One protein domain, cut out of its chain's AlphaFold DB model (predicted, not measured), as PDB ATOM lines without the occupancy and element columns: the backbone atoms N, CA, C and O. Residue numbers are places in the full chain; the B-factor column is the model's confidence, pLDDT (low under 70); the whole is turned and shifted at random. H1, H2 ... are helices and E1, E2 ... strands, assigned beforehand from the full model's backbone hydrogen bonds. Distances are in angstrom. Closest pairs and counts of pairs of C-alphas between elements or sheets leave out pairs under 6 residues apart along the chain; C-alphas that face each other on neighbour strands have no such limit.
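AT A GLANCE: This is residues 110 to 212 of the 239 residues of the protein "6-phospho-beta-glucosidase" of Escherichia coli (UniProt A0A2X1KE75). A long two-stranded hairpin, E1 and E2, has the helix H1 packed against it, while a helical hairpin, H2 and H3, follows with H2 packed beside E2. Near the turn end of the strands the short H4 meets E2, and from there H5 reaches away from the body to one end of the longest axis. The printed part has 103 residues, with five named helices and two named strands in the order H1, E1, E2, H2, H3, H4, H5; the sheet, in the order E1, E2, is antiparallel, and the class is mixed, helices and strands. By its radius of gyration of the C-alphas, 14.4 A, the whole is compact, yet its outline is elongated, spanning 49 by 26 by 26 A.

HOW THE PARTS SIT: H1, residues 110 to 120, comes closest to E1, residues 129 to 136, at the C-alphas of Lys 114 and Ile 131, 7.6 A apart. E1 forms a hairpin with its antiparallel neighbour E2, residues 139 to 147, their directions 165 degrees apart; N 132 and O 144 are within hydrogen-bond range at 2.9 A, as are N 143 and O 132 at 2.8 A. E2 bends by 53 degrees at residue 143, and its residues 141 to 142 pair antiparallel with residues 189 to 190. H2, residues 153 to 161, comes closest to E2 at the C-alphas of Asp 144 and Phe 153, 5.2 A apart. H1 and H2 are close but not clearly touching, about perpendicular at 89 degrees, with the closest C-alphas, those of Ile 117 and Leu 156, 7.9 A apart. H3, residues 180 to 186, touches H2 as a helical hairpin, opposite ways at a steep tilt of 39 degrees; the closest C-alphas are those of Ala 161 and Glu 180, 4.5 A apart. H4, residues 192 to 198, is apart from H3, and its closest C-alpha to E2 is that of Leu 194, 6.3 A from that of Met 139. H5, residues 200 to 212, is close to H4 but not clearly touching, only just about perpendicular at 72 degrees; the closest C-alphas are those of Tyr 196 and Met 203, 6.2 A apart. Every O i to N i+4 pair is within hydrogen-bond range in H1, H2, H3 and H5; in H4 1 of 3 is, beside 3 of 4 O i to N i+3 pairs.

IN THESE COORDINATES: H1 begins at C-alpha 110, (-10.569, 41.043, -5.599), and is 15.4 A long. E1 measures 21.3 A and E2 23.8 A, the latter beginning at C-alpha 139, (-10.382, 37.728, 4.575). H2 is 11.8 A, H3 10.0 A and H4 10.1 A long. H5 is 18.0 A long and ends at C-alpha 212, (16.046, 28.949, 9.800).

THE WHOLE: The C-alphas farthest apart, those of Gly 149 and Tyr 212, are 50.2 A apart. The printed part has no cut. The link from H2 to H3, 18 residues, is long. The mean pLDDT of the printed part is 91.6, and residues 166 to 172 in that link are under 70.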
ATOM      1  N   PRO A 110      -9.395  41.197  -4.739       91.94
ATOM      2  CA  PRO A 110     -10.569  41.043  -5.599       91.94
ATOM      3  C   PRO A 110     -10.261  41.170  -7.097       91.94
ATOM      4  O   PRO A 110     -10.830  40.436  -7.899       91.94
ATOM      5  N   ILE A 111      -9.335  42.055  -7.492       91.75
ATOM      6  CA  ILE A 111      -8.950  42.174  -8.908       91.75
ATOM      7  C   ILE A 111      -8.172  40.941  -9.382       91.75
ATOM      8  O   ILE A 111      -8.453  40.443 -10.469       91.75
ATOM      9  N   GLY A 112      -7.277  40.387  -8.555       90.25
ATOM     10  CA  GLY A 112      -6.592  39.127  -8.861       90.25
ATOM     11  C   GLY A 112      -7.568  37.957  -9.020       90.25
ATOM     12  O   GLY A 112      -7.477  37.202  -9.984       90.25
ATOM     13  N   MET A 113      -8.567  37.867  -8.138       91.19
ATOM     14  CA  MET A 113      -9.656  36.890  -8.248       91.19
ATOM     15  C   MET A 113     -10.471  37.071  -9.529       91.19
ATOM     16  O   MET A 113     -10.756  36.093 -10.215       91.19
ATOM     17  N   LYS A 114     -10.811  38.314  -9.889       93.56
ATOM     18  CA  LYS A 114     -11.526  38.615 -11.135       93.56
ATOM     19  C   LYS A 114     -10.735  38.160 -12.358       93.56
ATOM     20  O   LYS A 114     -11.312  37.541 -13.246       93.56
ATOM     21  N   MET A 115      -9.434  38.450 -12.401       92.31
ATOM     22  CA  MET A 115      -8.559  38.022 -13.497       92.31
ATOM     23  C   MET A 115      -8.488  36.497 -13.593       92.31
ATOM     24  O   MET A 115      -8.665  35.959 -14.680       92.31
ATOM     25  N   PHE A 116      -8.316  35.813 -12.459       91.19
ATOM     26  CA  PHE A 116      -8.351  34.352 -12.395       91.19
ATOM     27  C   PHE A 116      -9.660  33.781 -12.952       91.19
ATOM     28  O   PHE A 116      -9.622  32.898 -13.797       91.19
ATOM     29  N   ILE A 117     -10.813  34.312 -12.529       93.94
ATOM     30  CA  ILE A 117     -12.127  33.836 -12.983       93.94
ATOM     31  C   ILE A 117     -12.307  34.033 -14.489       93.94
ATOM     32  O   ILE A 117     -12.812  33.135 -15.159       93.94
ATOM     33  N   ARG A 118     -11.896  35.190 -15.032       94.44
ATOM     34  CA  ARG A 118     -11.973  35.433 -16.482       94.44
ATOM     35  C   ARG A 118     -11.142  34.418 -17.261       94.44
ATOM     36  O   ARG A 118     -11.631  33.912 -18.264       94.44
ATOM     37  N   ASP A 119      -9.940  34.115 -16.785       92.06
ATOM     38  CA  ASP A 119      -9.032  33.162 -17.424       92.06
ATOM     39  C   ASP A 119      -9.600  31.734 -17.405       92.06
ATOM     40  O   ASP A 119      -9.819  31.134 -18.455       92.06
ATOM     41  N   VAL A 120      -9.954  31.216 -16.225       91.19
ATOM     42  CA  VAL A 120     -10.390  29.815 -16.093       91.19
ATOM     43  C   VAL A 120     -11.760  29.524 -16.690       91.19
ATOM     44  O   VAL A 120     -12.002  28.402 -17.126       91.19
ATOM     45  N   LEU A 121     -12.653  30.516 -16.733       93.19
ATOM     46  CA  LEU A 121     -13.941  30.389 -17.417       93.19
ATOM     47  C   LEU A 121     -13.859  30.778 -18.902       93.19
ATOM     48  O   LEU A 121     -14.891  30.772 -19.576       93.19
ATOM     49  N   MET A 122     -12.659  31.104 -19.407       93.75
ATOM     50  CA  MET A 122     -12.387  31.496 -20.796       93.75
ATOM     51  C   MET A 122     -13.297  32.635 -21.282       93.75
ATOM     52  O   MET A 122     -13.852  32.592 -22.383       93.75
ATOM     53  N   LEU A 123     -13.479  33.649 -20.432       95.88
ATOM     54  CA  LEU A 123     -14.364  34.779 -20.706       95.88
ATOM     55  C   LEU A 123     -13.742  35.729 -21.726       95.88
ATOM     56  O   LEU A 123     -12.572  36.100 -21.632       95.88
ATOM     57  N   LYS A 124     -14.563  36.186 -22.665       96.00
ATOM     58  CA  LYS A 124     -14.212  37.220 -23.641       96.00
ATOM     59  C   LYS A 124     -14.401  38.602 -23.028       96.00
ATOM     60  O   LYS A 124     -15.114  38.769 -22.041       96.00
ATOM     61  N   ASP A 125     -13.832  39.631 -23.642       93.19
ATOM     62  CA  ASP A 125     -14.047  41.018 -23.200       93.19
ATOM     63  C   ASP A 125     -15.515  41.455 -23.299       93.19
ATOM     64  O   ASP A 125     -15.963  42.289 -22.518       93.19
ATOM     65  N   SER A 126     -16.283  40.842 -24.207       96.06
ATOM     66  CA  SER A 126     -17.726  41.056 -24.338       96.06
ATOM     67  C   SER A 126     -18.559  40.425 -23.220       96.06
ATOM     68  O   SER A 126     -19.739  40.744 -23.115       96.06
ATOM     69  N   ASP A 127     -17.993  39.503 -22.434       97.56
ATOM     70  CA  ASP A 127     -18.720  38.841 -21.353       97.56
ATOM     71  C   ASP A 127     -18.766  39.724 -20.103       97.56
ATOM     72  O   ASP A 127     -17.727  40.156 -19.569       97.56
ATOM     73  N   ASP A 128     -19.984  39.936 -19.606       97.19
ATOM     74  CA  ASP A 128     -20.221  40.591 -18.328       97.19
ATOM     75  C   ASP A 128     -19.949  39.612 -17.181       97.19
ATOM     76  O   ASP A 128     -20.444  38.481 -17.178       97.19
ATOM     77  N   LEU A 129     -19.146  40.053 -16.212       97.38
ATOM     78  CA  LEU A 129     -18.749  39.266 -15.046       97.38
ATOM     79  C   LEU A 129     -19.081  40.040 -13.775       97.38
ATOM     80  O   LEU A 129     -18.434  41.047 -13.468       97.38
ATOM     81  N   SER A 130     -20.001  39.483 -12.995       97.31
ATOM     82  CA  SER A 130     -20.297  39.911 -11.632       97.31
ATOM     83  C   SER A 130     -19.807  38.860 -10.638       97.31
ATOM     84  O   SER A 130     -19.933  37.660 -10.874       97.31
ATOM     85  N   ILE A 131     -19.215  39.303  -9.532       97.31
ATOM     86  CA  ILE A 131     -18.659  38.431  -8.491       97.31
ATOM     87  C   ILE A 131     -19.321  38.826  -7.175       97.31
ATOM     88  O   ILE A 131     -19.152  39.962  -6.726       97.31
ATOM     89  N   ASP A 132     -20.041  37.894  -6.554       97.31
ATOM     90  CA  ASP A 132     -20.559  38.064  -5.197       97.31
ATOM     91  C   ASP A 132     -19.429  37.746  -4.212       97.31
ATOM     92  O   ASP A 132     -19.091  36.583  -3.963       97.31
ATOM     93  N   LEU A 133     -18.784  38.805  -3.723       95.75
ATOM     94  CA  LEU A 133     -17.632  38.746  -2.835       95.75
ATOM     95  C   LEU A 133     -17.956  39.444  -1.519       95.75
ATOM     96  O   LEU A 133     -18.414  40.586  -1.499       95.75
ATOM     97  N   PHE A 134     -17.652  38.777  -0.411       96.69
ATOM     98  CA  PHE A 134     -17.923  39.289   0.928       96.69
ATOM     99  C   PHE A 134     -16.792  38.947   1.899       96.69
ATOM    100  O   PHE A 134     -15.969  38.066   1.646       96.69
ATOM    101  N   GLY A 135     -16.751  39.658   3.026       96.69
ATOM    102  CA  GLY A 135     -15.770  39.460   4.090       96.69
ATOM    103  C   GLY A 135     -15.047  40.751   4.459       96.69
ATOM    104  O   GLY A 135     -15.598  41.843   4.330       96.69
ATOM    105  N   LEU A 136     -13.809  40.622   4.933       97.69
ATOM    106  CA  LEU A 136     -12.946  41.742   5.313       97.69
ATOM    107  C   LEU A 136     -11.731  41.817   4.385       97.69
ATOM    108  O   LEU A 136     -11.421  40.880   3.654       97.69
ATOM    109  N   ASN A 137     -10.980  42.916   4.436       97.38
ATOM    110  CA  ASN A 137      -9.683  42.989   3.761       97.38
ATOM    111  C   ASN A 137      -8.780  41.806   4.177       97.38
ATOM    112  O   ASN A 137      -8.640  41.531   5.363       97.38
ATOM    113  N   HIS A 138      -8.193  41.111   3.191       96.31
ATOM    114  CA  HIS A 138      -7.406  39.873   3.370       96.31
ATOM    115  C   HIS A 138      -8.174  38.697   4.011       96.31
ATOM    116  O   HIS A 138      -7.577  37.702   4.405       96.31
ATOM    117  N   MET A 139      -9.501  38.774   4.064       96.38
ATOM    118  CA  MET A 139     -10.382  37.728   4.575       96.38
ATOM    119  C   MET A 139     -11.682  37.738   3.769       96.38
ATOM    120  O   MET A 139     -12.766  37.966   4.301       96.38
ATOM    121  N   VAL A 140     -11.548  37.568   2.452       96.25
ATOM    122  CA  VAL A 140     -12.675  37.582   1.515       96.25
ATOM    123  C   VAL A 140     -12.975  36.189   0.982       96.25
ATOM    124  O   VAL A 140     -12.068  35.367   0.806       96.25
ATOM    125  N   PHE A 141     -14.251  35.971   0.694       96.88
ATOM    126  CA  PHE A 141     -14.802  34.763   0.104       96.88
ATOM    127  C   PHE A 141     -15.631  35.137  -1.120       96.88
ATOM    128  O   PHE A 141     -16.331  36.151  -1.113       96.88
ATOM    129  N   ILE A 142     -15.573  34.301  -2.151       97.12
ATOM    130  CA  ILE A 142     -16.507  34.358  -3.275       97.12
ATOM    131  C   ILE A 142     -17.645  33.391  -2.982       97.12
ATOM    132  O   ILE A 142     -17.405  32.209  -2.712       97.12
ATOM    133  N   LYS A 143     -18.867  33.918  -3.031       97.69
ATOM    134  CA  LYS A 143     -20.112  33.170  -2.864       97.69
ATOM    135  C   LYS A 143     -20.696  32.714  -4.195       97.69
ATOM    136  O   LYS A 143     -21.258  31.630  -4.266       97.69
ATOM    137  N   ASP A 144     -20.592  33.557  -5.218       98.00
ATOM    138  CA  ASP A 144     -21.103  33.274  -6.556       98.00
ATOM    139  C   ASP A 144     -20.321  34.070  -7.615       98.00
ATOM    140  O   ASP A 144     -19.718  35.108  -7.328       98.00
ATOM    141  N   VAL A 145     -20.344  33.581  -8.852       97.75
ATOM    142  CA  VAL A 145     -19.834  34.268 -10.042       97.75
ATOM    143  C   VAL A 145     -20.892  34.192 -11.133       97.75
ATOM    144  O   VAL A 145     -21.279  33.106 -11.561       97.75
ATOM    145  N   LEU A 146     -21.373  35.344 -11.590       98.31
ATOM    146  CA  LEU A 146     -22.368  35.435 -12.649       98.31
ATOM    147  C   LEU A 146     -21.688  35.874 -13.940       98.31
ATOM    148  O   LEU A 146     -21.059  36.929 -13.987       98.31
ATOM    149  N   VAL A 147     -21.859  35.074 -14.988       98.38
ATOM    150  CA  VAL A 147     -21.405  35.375 -16.346       98.38
ATOM    151  C   VAL A 147     -22.635  35.594 -17.210       98.38
ATOM    152  O   VAL A 147     -23.464  34.689 -17.343       98.38
ATOM    153  N   ASN A 148     -22.782  36.795 -17.772       97.69
ATOM    154  CA  ASN A 148     -23.955  37.187 -18.564       97.69
ATOM    155  C   ASN A 148     -25.283  36.871 -17.835       97.69
ATOM    156  O   ASN A 148     -26.212  36.291 -18.401       97.69
ATOM    157  N   GLY A 149     -25.336  37.188 -16.536       97.44
ATOM    158  CA  GLY A 149     -26.502  36.978 -15.670       97.44
ATOM    159  C   GLY A 149     -26.742  35.539 -15.190       97.44
ATOM    160  O   GLY A 149     -27.717  35.308 -14.480       97.44
ATOM    161  N   LYS A 150     -25.884  34.567 -15.537       98.06
ATOM    162  CA  LYS A 150     -26.021  33.160 -15.114       98.06
ATOM    163  C   LYS A 150     -24.896  32.753 -14.170       98.06
ATOM    164  O   LYS A 150     -23.729  32.977 -14.485       98.06
ATOM    165  N   SER A 151     -25.239  32.118 -13.048       98.38
ATOM    166  CA  SER A 151     -24.236  31.571 -12.130       98.38
ATOM    167  C   SER A 151     -23.380  30.507 -12.826       98.38
ATOM    168  O   SER A 151     -23.889  29.624 -13.520       98.38
ATOM    169  N   ARG A 152     -22.066  30.607 -12.627       97.69
ATOM    170  CA  ARG A 152     -21.040  29.633 -13.034       97.69
ATOM    171  C   ARG A 152     -20.253  29.123 -11.823       97.69
ATOM    172  O   ARG A 152     -19.172  28.560 -11.970       97.69
ATOM    173  N   PHE A 153     -20.780  29.324 -10.614       97.38
ATOM    174  CA  PHE A 153     -20.049  29.027  -9.386       97.38
ATOM    175  C   PHE A 153     -19.797  27.537  -9.171       97.38
ATOM    176  O   PHE A 153     -18.707  27.189  -8.739       97.38
ATOM    177  N   ALA A 154     -20.736  26.655  -9.530       96.62
ATOM    178  CA  ALA A 154     -20.542  25.207  -9.393       96.62
ATOM    179  C   ALA A 154     -19.335  24.700 -10.204       96.62
ATOM    180  O   ALA A 154     -18.483  24.002  -9.667       96.62
ATOM    181  N   GLU A 155     -19.212  25.128 -11.464       95.12
ATOM    182  CA  GLU A 155     -18.069  24.799 -12.328       95.12
ATOM    183  C   GLU A 155     -16.749  25.310 -11.744       95.12
ATOM    184  O   GLU A 155     -15.759  24.579 -11.694       95.12
ATOM    185  N   LEU A 156     -16.742  26.555 -11.255       94.31
ATOM    186  CA  LEU A 156     -15.562  27.147 -10.636       94.31
ATOM    187  C   LEU A 156     -15.173  26.410  -9.343       94.31
ATOM    188  O   LEU A 156     -13.996  26.117  -9.132       94.31
ATOM    189  N   LEU A 157     -16.151  26.098  -8.488       94.94
ATOM    190  CA  LEU A 157     -15.955  25.375  -7.234       94.94
ATOM    191  C   LEU A 157     -15.399  23.974  -7.496       94.94
ATOM    192  O   LEU A 157     -14.408  23.601  -6.874       94.94
ATOM    193  N   ASP A 158     -15.989  23.225  -8.430       94.25
ATOM    194  CA  ASP A 158     -15.546  21.873  -8.780       94.25
ATOM    195  C   ASP A 158     -14.138  21.870  -9.376       94.25
ATOM    196  O   ASP A 158     -13.298  21.051  -8.987       94.25
ATOM    197  N   GLY A 159     -13.847  22.817 -10.271       91.81
ATOM    198  CA  GLY A 159     -12.526  22.962 -10.867       91.81
ATOM    199  C   GLY A 159     -11.446  23.298  -9.834       91.81
ATOM    200  O   GLY A 159     -10.369  22.701  -9.855       91.81
ATOM    201  N   VAL A 160     -11.728  24.202  -8.890       90.62
ATOM    202  CA  VAL A 160     -10.787  24.545  -7.808       90.62
ATOM    203  C   VAL A 160     -10.642  23.397  -6.807       90.62
ATOM    204  O   VAL A 160      -9.523  23.050  -6.432       90.62
ATOM    205  N   ALA A 161     -11.748  22.782  -6.384       91.06
ATOM    206  CA  ALA A 161     -11.749  21.724  -5.376       91.06
ATOM    207  C   ALA A 161     -11.009  20.465  -5.856       91.06
ATOM    208  O   ALA A 161     -10.267  19.866  -5.083       91.06
ATOM    209  N   SER A 162     -11.161  20.104  -7.135       89.31
ATOM    210  CA  SER A 162     -10.456  18.976  -7.765       89.31
ATOM    211  C   SER A 162      -9.000  19.281  -8.147       89.31
ATOM    212  O   SER A 162      -8.267  18.385  -8.566       89.31
ATOM    213  N   GLY A 163      -8.565  20.542  -8.031       83.69
ATOM    214  CA  GLY A 163      -7.224  20.989  -8.416       83.69
ATOM    215  C   GLY A 163      -6.997  21.132  -9.926       83.69
ATOM    216  O   GLY A 163      -5.861  21.378 -10.338       83.69
ATOM    217  N   GLN A 164      -8.048  21.000 -10.744       80.75
ATOM    218  CA  GLN A 164      -8.010  21.251 -12.190       80.75
ATOM    219  C   GLN A 164      -7.788  22.736 -12.501       80.75
ATOM    220  O   GLN A 164      -7.075  23.073 -13.445       80.75
ATOM    221  N   LEU A 165      -8.361  23.619 -11.681       80.19
ATOM    222  CA  LEU A 165      -8.175  25.062 -11.751       80.19
ATOM    223  C   LEU A 165      -7.270  25.506 -10.604       80.19
ATOM    224  O   LEU A 165      -7.607  25.349  -9.431       80.19
ATOM    225  N   LYS A 166      -6.122  26.095 -10.942       69.62
ATOM    226  CA  LYS A 166      -5.212  26.683  -9.954       69.62
ATOM    227  C   LYS A 166      -5.300  28.195 -10.018       69.62
ATOM    228  O   LYS A 166      -4.915  28.800 -11.015       69.62
ATOM    229  N   ALA A 167      -5.797  28.796  -8.945       61.88
ATOM    230  CA  ALA A 167      -5.732  30.238  -8.791       61.88
ATOM    231  C   ALA A 167      -4.281  30.677  -8.624       61.88
ATOM    232  O   ALA A 167      -3.530  30.087  -7.853       61.88
ATOM    233  N   SER A 168      -3.891  31.735  -9.330       57.97
ATOM    234  CA  SER A 168      -2.618  32.386  -9.058       57.97
ATOM    235  C   SER A 168      -2.668  33.014  -7.660       57.97
ATOM    236  O   SER A 168      -3.530  33.838  -7.349       57.97
ATOM    237  N   SER A 169      -1.748  32.607  -6.783       60.72
ATOM    238  CA  SER A 169      -1.577  33.252  -5.480       60.72
ATOM    239  C   SER A 169      -0.925  34.629  -5.646       60.72
ATOM    240  O   SER A 169      -0.125  34.874  -6.556       60.72
ATOM    241  N   VAL A 170      -1.227  35.557  -4.734       67.62
ATOM    242  CA  VAL A 170      -0.459  36.803  -4.647       67.62
ATOM    243  C   VAL A 170       0.988  36.492  -4.275       67.62
ATOM    244  O   VAL A 170       1.257  35.658  -3.416       67.62
ATOM    245  N   LYS A 171       1.940  37.239  -4.846       68.44
ATOM    246  CA  LYS A 171       3.392  37.033  -4.649       68.44
ATOM    247  C   LYS A 171       3.860  37.046  -3.182       68.44
ATOM    248  O   LYS A 171       5.018  36.740  -2.920       68.44
ATOM    249  N   ASN A 172       3.017  37.470  -2.244       64.62
ATOM    250  CA  ASN A 172       3.344  37.610  -0.825       64.62
ATOM    251  C   ASN A 172       2.944  36.400   0.030       64.62
ATOM    252  O   ASN A 172       3.168  36.449   1.235       64.62
ATOM    253  N   ILE A 173       2.348  35.359  -0.557       75.06
ATOM    254  CA  ILE A 173       1.886  34.164   0.157       75.06
ATOM    255  C   ILE A 173       2.385  32.937  -0.598       75.06
ATOM    256  O   ILE A 173       2.302  32.894  -1.827       75.06
ATOM    257  N   PHE A 174       2.900  31.951   0.135       77.06
ATOM    258  CA  PHE A 174       3.252  30.661  -0.450       77.06
ATOM    259  C   PHE A 174       2.015  29.997  -1.051       77.06
ATOM    260  O   PHE A 174       0.959  29.949  -0.425       77.06
ATOM    261  N   ASP A 175       2.150  29.521  -2.285       80.56
ATOM    262  CA  ASP A 175       1.047  28.897  -3.003       80.56
ATOM    263  C   ASP A 175       0.817  27.477  -2.479       80.56
ATOM    264  O   ASP A 175       1.681  26.605  -2.597       80.56
ATOM    265  N   LEU A 176      -0.340  27.265  -1.857       85.12
ATOM    266  CA  LEU A 176      -0.805  25.970  -1.382       85.12
ATOM    267  C   LEU A 176      -2.283  25.814  -1.742       85.12
ATOM    268  O   LEU A 176      -3.072  26.722  -1.466       85.12
ATOM    269  N   PRO A 177      -2.699  24.658  -2.284       87.19
ATOM    270  CA  PRO A 177      -4.111  24.403  -2.502       87.19
ATOM    271  C   PRO A 177      -4.834  24.239  -1.161       87.19
ATOM    272  O   PRO A 177      -4.322  23.621  -0.219       87.19
ATOM    273  N   PHE A 178      -6.059  24.753  -1.079       90.88
ATOM    274  CA  PHE A 178      -6.990  24.355  -0.026       90.88
ATOM    275  C   PHE A 178      -7.372  22.879  -0.204       90.88
ATOM    276  O   PHE A 178      -7.301  22.342  -1.309       90.88
ATOM    277  N   SER A 179      -7.758  22.198   0.878       91.38
ATOM    278  CA  SER A 179      -8.215  20.812   0.757       91.38
ATOM    279  C   SER A 179      -9.565  20.751   0.040       91.38
ATOM    280  O   SER A 179     -10.448  21.569   0.298       91.38
ATOM    281  N   GLU A 180      -9.746  19.742  -0.815       93.56
ATOM    282  CA  GLU A 180     -11.002  19.518  -1.540       93.56
ATOM    283  C   GLU A 180     -12.201  19.468  -0.582       93.56
ATOM    284  O   GLU A 180     -13.179  20.193  -0.755       93.56
ATOM    285  N   GLY A 181     -12.089  18.665   0.483       94.62
ATOM    286  CA  GLY A 181     -13.139  18.530   1.491       94.62
ATOM    287  C   GLY A 181     -13.503  19.853   2.168       94.62
ATOM    288  O   GLY A 181     -14.679  20.083   2.438       94.62
ATOM    289  N   LEU A 182     -12.534  20.751   2.392       94.06
ATOM    290  CA  LEU A 182     -12.803  22.077   2.953       94.06
ATOM    291  C   LEU A 182     -13.575  22.950   1.964       94.06
ATOM    292  O   LEU A 182     -14.590  23.520   2.347       94.06
ATOM    293  N   ILE A 183     -13.122  23.038   0.709       94.81
ATOM    294  CA  ILE A 183     -13.784  23.854  -0.321       94.81
ATOM    295  C   ILE A 183     -15.225  23.386  -0.533       94.81
ATOM    296  O   ILE A 183     -16.148  24.200  -0.508       94.81
ATOM    297  N   ARG A 184     -15.434  22.070  -0.649       95.12
ATOM    298  CA  ARG A 184     -16.771  21.486  -0.811       95.12
ATOM    299  C   ARG A 184     -17.666  21.711   0.408       95.12
ATOM    300  O   ARG A 184     -18.839  22.016   0.238       95.12
ATOM    301  N   SER A 185     -17.123  21.600   1.623       96.56
ATOM    302  CA  SER A 185     -17.906  21.797   2.855       96.56
ATOM    303  C   SER A 185     -18.252  23.264   3.105       96.56
ATOM    304  O   SER A 185     -19.345  23.561   3.578       96.56
ATOM    305  N   LEU A 186     -17.331  24.184   2.798       95.94
ATOM    306  CA  LEU A 186     -17.582  25.622   2.897       95.94
ATOM    307  C   LEU A 186     -18.586  26.090   1.843       95.94
ATOM    308  O   LEU A 186     -19.336  27.024   2.111       95.94
ATOM    309  N   ASN A 187     -18.566  25.474   0.655       96.56
ATOM    310  CA  ASN A 187     -19.296  25.928  -0.529       96.56
ATOM    311  C   ASN A 187     -19.037  27.418  -0.838       96.56
ATOM    312  O   ASN A 187     -19.940  28.183  -1.162       96.56
ATOM    313  N   LEU A 188     -17.777  27.824  -0.665       96.38
ATOM    314  CA  LEU A 188     -17.249  29.173  -0.851       96.38
ATOM    315  C   LEU A 188     -15.822  29.064  -1.389       96.38
ATOM    316  O   LEU A 188     -15.105  28.119  -1.049       96.38
ATOM    317  N   LEU A 189     -15.373  30.062  -2.153       95.06
ATOM    318  CA  LEU A 189     -13.973  30.152  -2.574       95.06
ATOM    319  C   LEU A 189     -13.218  31.190  -1.727       95.06
ATOM    320  O   LEU A 189     -13.427  32.394  -1.905       95.06
ATOM    321  N   PRO A 190     -12.356  30.754  -0.792       94.56
ATOM    322  CA  PRO A 190     -11.577  31.645   0.059       94.56
ATOM    323  C   PRO A 190     -10.407  32.295  -0.694       94.56
ATOM    324  O   PRO A 190      -9.788  31.687  -1.566       94.56
ATOM    325  N   CYS A 191     -10.039  33.524  -0.318       93.25
ATOM    326  CA  CYS A 191      -8.785  34.126  -0.782       93.25
ATOM    327  C   CYS A 191      -7.538  33.445  -0.202       93.25
ATOM    328  O   CYS A 191      -7.583  32.838   0.865       93.25
ATOM    329  N   SER A 192      -6.388  33.614  -0.859       91.44
ATOM    330  CA  SER A 192      -5.126  32.974  -0.457       91.44
ATOM    331  C   SER A 192      -4.633  33.358   0.945       91.44
ATOM    332  O   SER A 192      -3.962  32.560   1.591       91.44
ATOM    333  N   TYR A 193      -5.011  34.524   1.481       94.94
ATOM    334  CA  TYR A 193      -4.710  34.888   2.874       94.94
ATOM    335  C   TYR A 193      -5.361  33.958   3.899       94.94
ATOM    336  O   TYR A 193      -4.824  33.780   4.991       94.94
ATOM    337  N   LEU A 194      -6.459  33.291   3.546       95.25
ATOM    338  CA  LEU A 194      -7.113  32.338   4.435       95.25
ATOM    339  C   LEU A 194      -6.301  31.048   4.646       95.25
ATOM    340  O   LEU A 194      -6.618  30.288   5.559       95.25
ATOM    341  N   LEU A 195      -5.208  30.830   3.903       94.50
ATOM    342  CA  LEU A 195      -4.237  29.768   4.201       94.50
ATOM    343  C   LEU A 195      -3.607  29.939   5.589       94.50
ATOM    344  O   LEU A 195      -3.389  28.948   6.281       94.50
ATOM    345  N   TYR A 196      -3.403  31.177   6.050       95.44
ATOM    346  CA  TYR A 196      -2.895  31.451   7.401       95.44
ATOM    347  C   TYR A 196      -3.841  30.991   8.517       95.44
ATOM    348  O   TYR A 196      -3.404  30.806   9.651       95.44
ATOM    349  N   TYR A 197      -5.119  30.777   8.193       95.75
ATOM    350  CA  TYR A 197      -6.164  30.397   9.140       95.75
ATOM    351  C   TYR A 197      -6.552  28.922   8.985       95.75
ATOM    352  O   TYR A 197      -6.589  28.188   9.967       95.75
ATOM    353  N   PHE A 198      -6.787  28.456   7.754       95.62
ATOM    354  CA  PHE A 198      -7.202  27.073   7.488       95.62
ATOM    355  C   PHE A 198      -6.039  26.081   7.359       95.62
ATOM    356  O   PHE A 198      -6.244  24.883   7.533       95.62
ATOM    357  N   LYS A 199      -4.825  26.559   7.059       94.62
ATOM    358  CA  LYS A 199      -3.601  25.751   6.904       94.62
ATOM    359  C   LYS A 199      -2.467  26.280   7.780       94.62
ATOM    360  O   LYS A 199      -1.305  26.324   7.380       94.62
ATOM    361  N   GLN A 200      -2.813  26.702   8.997       94.56
ATOM    362  CA  GLN A 200      -1.890  27.354   9.926       94.56
ATOM    363  C   GLN A 200      -0.612  26.535  10.165       94.56
ATOM    364  O   GLN A 200       0.476  27.104  10.184       94.56
ATOM    365  N   LYS A 201      -0.727  25.210  10.338       95.44
ATOM    366  CA  LYS A 201       0.423  24.334  10.619       95.44
ATOM    367  C   LYS A 201       1.370  24.254   9.424       95.44
ATOM    368  O   LYS A 201       2.579  24.345   9.602       95.44
ATOM    369  N   GLU A 202       0.825  24.108   8.222       95.31
ATOM    370  CA  GLU A 202       1.592  24.041   6.982       95.31
ATOM    371  C   GLU A 202       2.264  25.379   6.677       95.31
ATOM    372  O   GLU A 202       3.461  25.412   6.396       95.31
ATOM    373  N   MET A 203       1.524  26.484   6.805       94.56
ATOM    374  CA  MET A 203       2.072  27.828   6.626       94.56
ATOM    375  C   MET A 203       3.192  28.108   7.631       94.56
ATOM    376  O   MET A 203       4.245  28.606   7.243       94.56
ATOM    377  N   LEU A 204       3.009  27.721   8.898       95.31
ATOM    378  CA  LEU A 204       4.031  27.892   9.926       95.31
ATOM    379  C   LEU A 204       5.266  27.045   9.625       95.31
ATOM    380  O   LEU A 204       6.378  27.548   9.727       95.31
ATOM    381  N   ALA A 205       5.097  25.783   9.225       95.00
ATOM    382  CA  ALA A 205       6.222  24.921   8.871       95.00
ATOM    383  C   ALA A 205       7.052  25.506   7.715       95.00
ATOM    384  O   ALA A 205       8.283  25.482   7.769       95.00
ATOM    385  N   ILE A 206       6.391  26.076   6.702       92.12
ATOM    386  CA  ILE A 206       7.058  26.746   5.580       92.12
ATOM    387  C   ILE A 206       7.805  27.999   6.055       92.12
ATOM    388  O   ILE A 206       8.997  28.132   5.782       92.12
ATOM    389  N   GLU A 207       7.140  28.897   6.789       91.94
ATOM    390  CA  GLU A 207       7.763  30.140   7.267       91.94
ATOM    391  C   GLU A 207       8.919  29.872   8.240       91.94
ATOM    392  O   GLU A 207       9.956  30.527   8.147       91.94
ATOM    393  N   MET A 208       8.800  28.868   9.116       92.81
ATOM    394  CA  MET A 208       9.890  28.427   9.991       92.81
ATOM    395  C   MET A 208      11.065  27.859   9.189       92.81
ATOM    396  O   MET A 208      12.221  28.145   9.500       92.81
ATOM    397  N   GLY A 209      10.786  27.087   8.135       91.31
ATOM    398  CA  GLY A 209      11.811  26.581   7.224       91.31
ATOM    399  C   GLY A 209      12.617  27.706   6.570       91.31
ATOM    400  O   GLY A 209      13.842  27.624   6.502       91.31
ATOM    401  N   GLU A 210      11.954  28.777   6.135       87.81
ATOM    402  CA  GLU A 210      12.623  29.958   5.576       87.81
ATOM    403  C   GLU A 210      13.346  30.781   6.651       87.81
ATOM    404  O   GLU A 210      14.494  31.185   6.450       87.81
ATOM    405  N   TYR A 211      12.748  30.934   7.835       88.25
ATOM    406  CA  TYR A 211      13.360  31.602   8.981       88.25
ATOM    407  C   TYR A 211      14.710  30.978   9.369       88.25
ATOM    408  O   TYR A 211      15.695  31.702   9.522       88.25
ATOM    409  N   TYR A 212      14.796  29.645   9.461       87.94
ATOM    410  CA  TYR A 212      16.046  28.949   9.800       87.94
ATOM    411  C   TYR A 212      17.112  29.020   8.700       87.94
ATOM    412  O   TYR A 212      18.302  28.976   9.004       87.94
TER     413      TYR A 212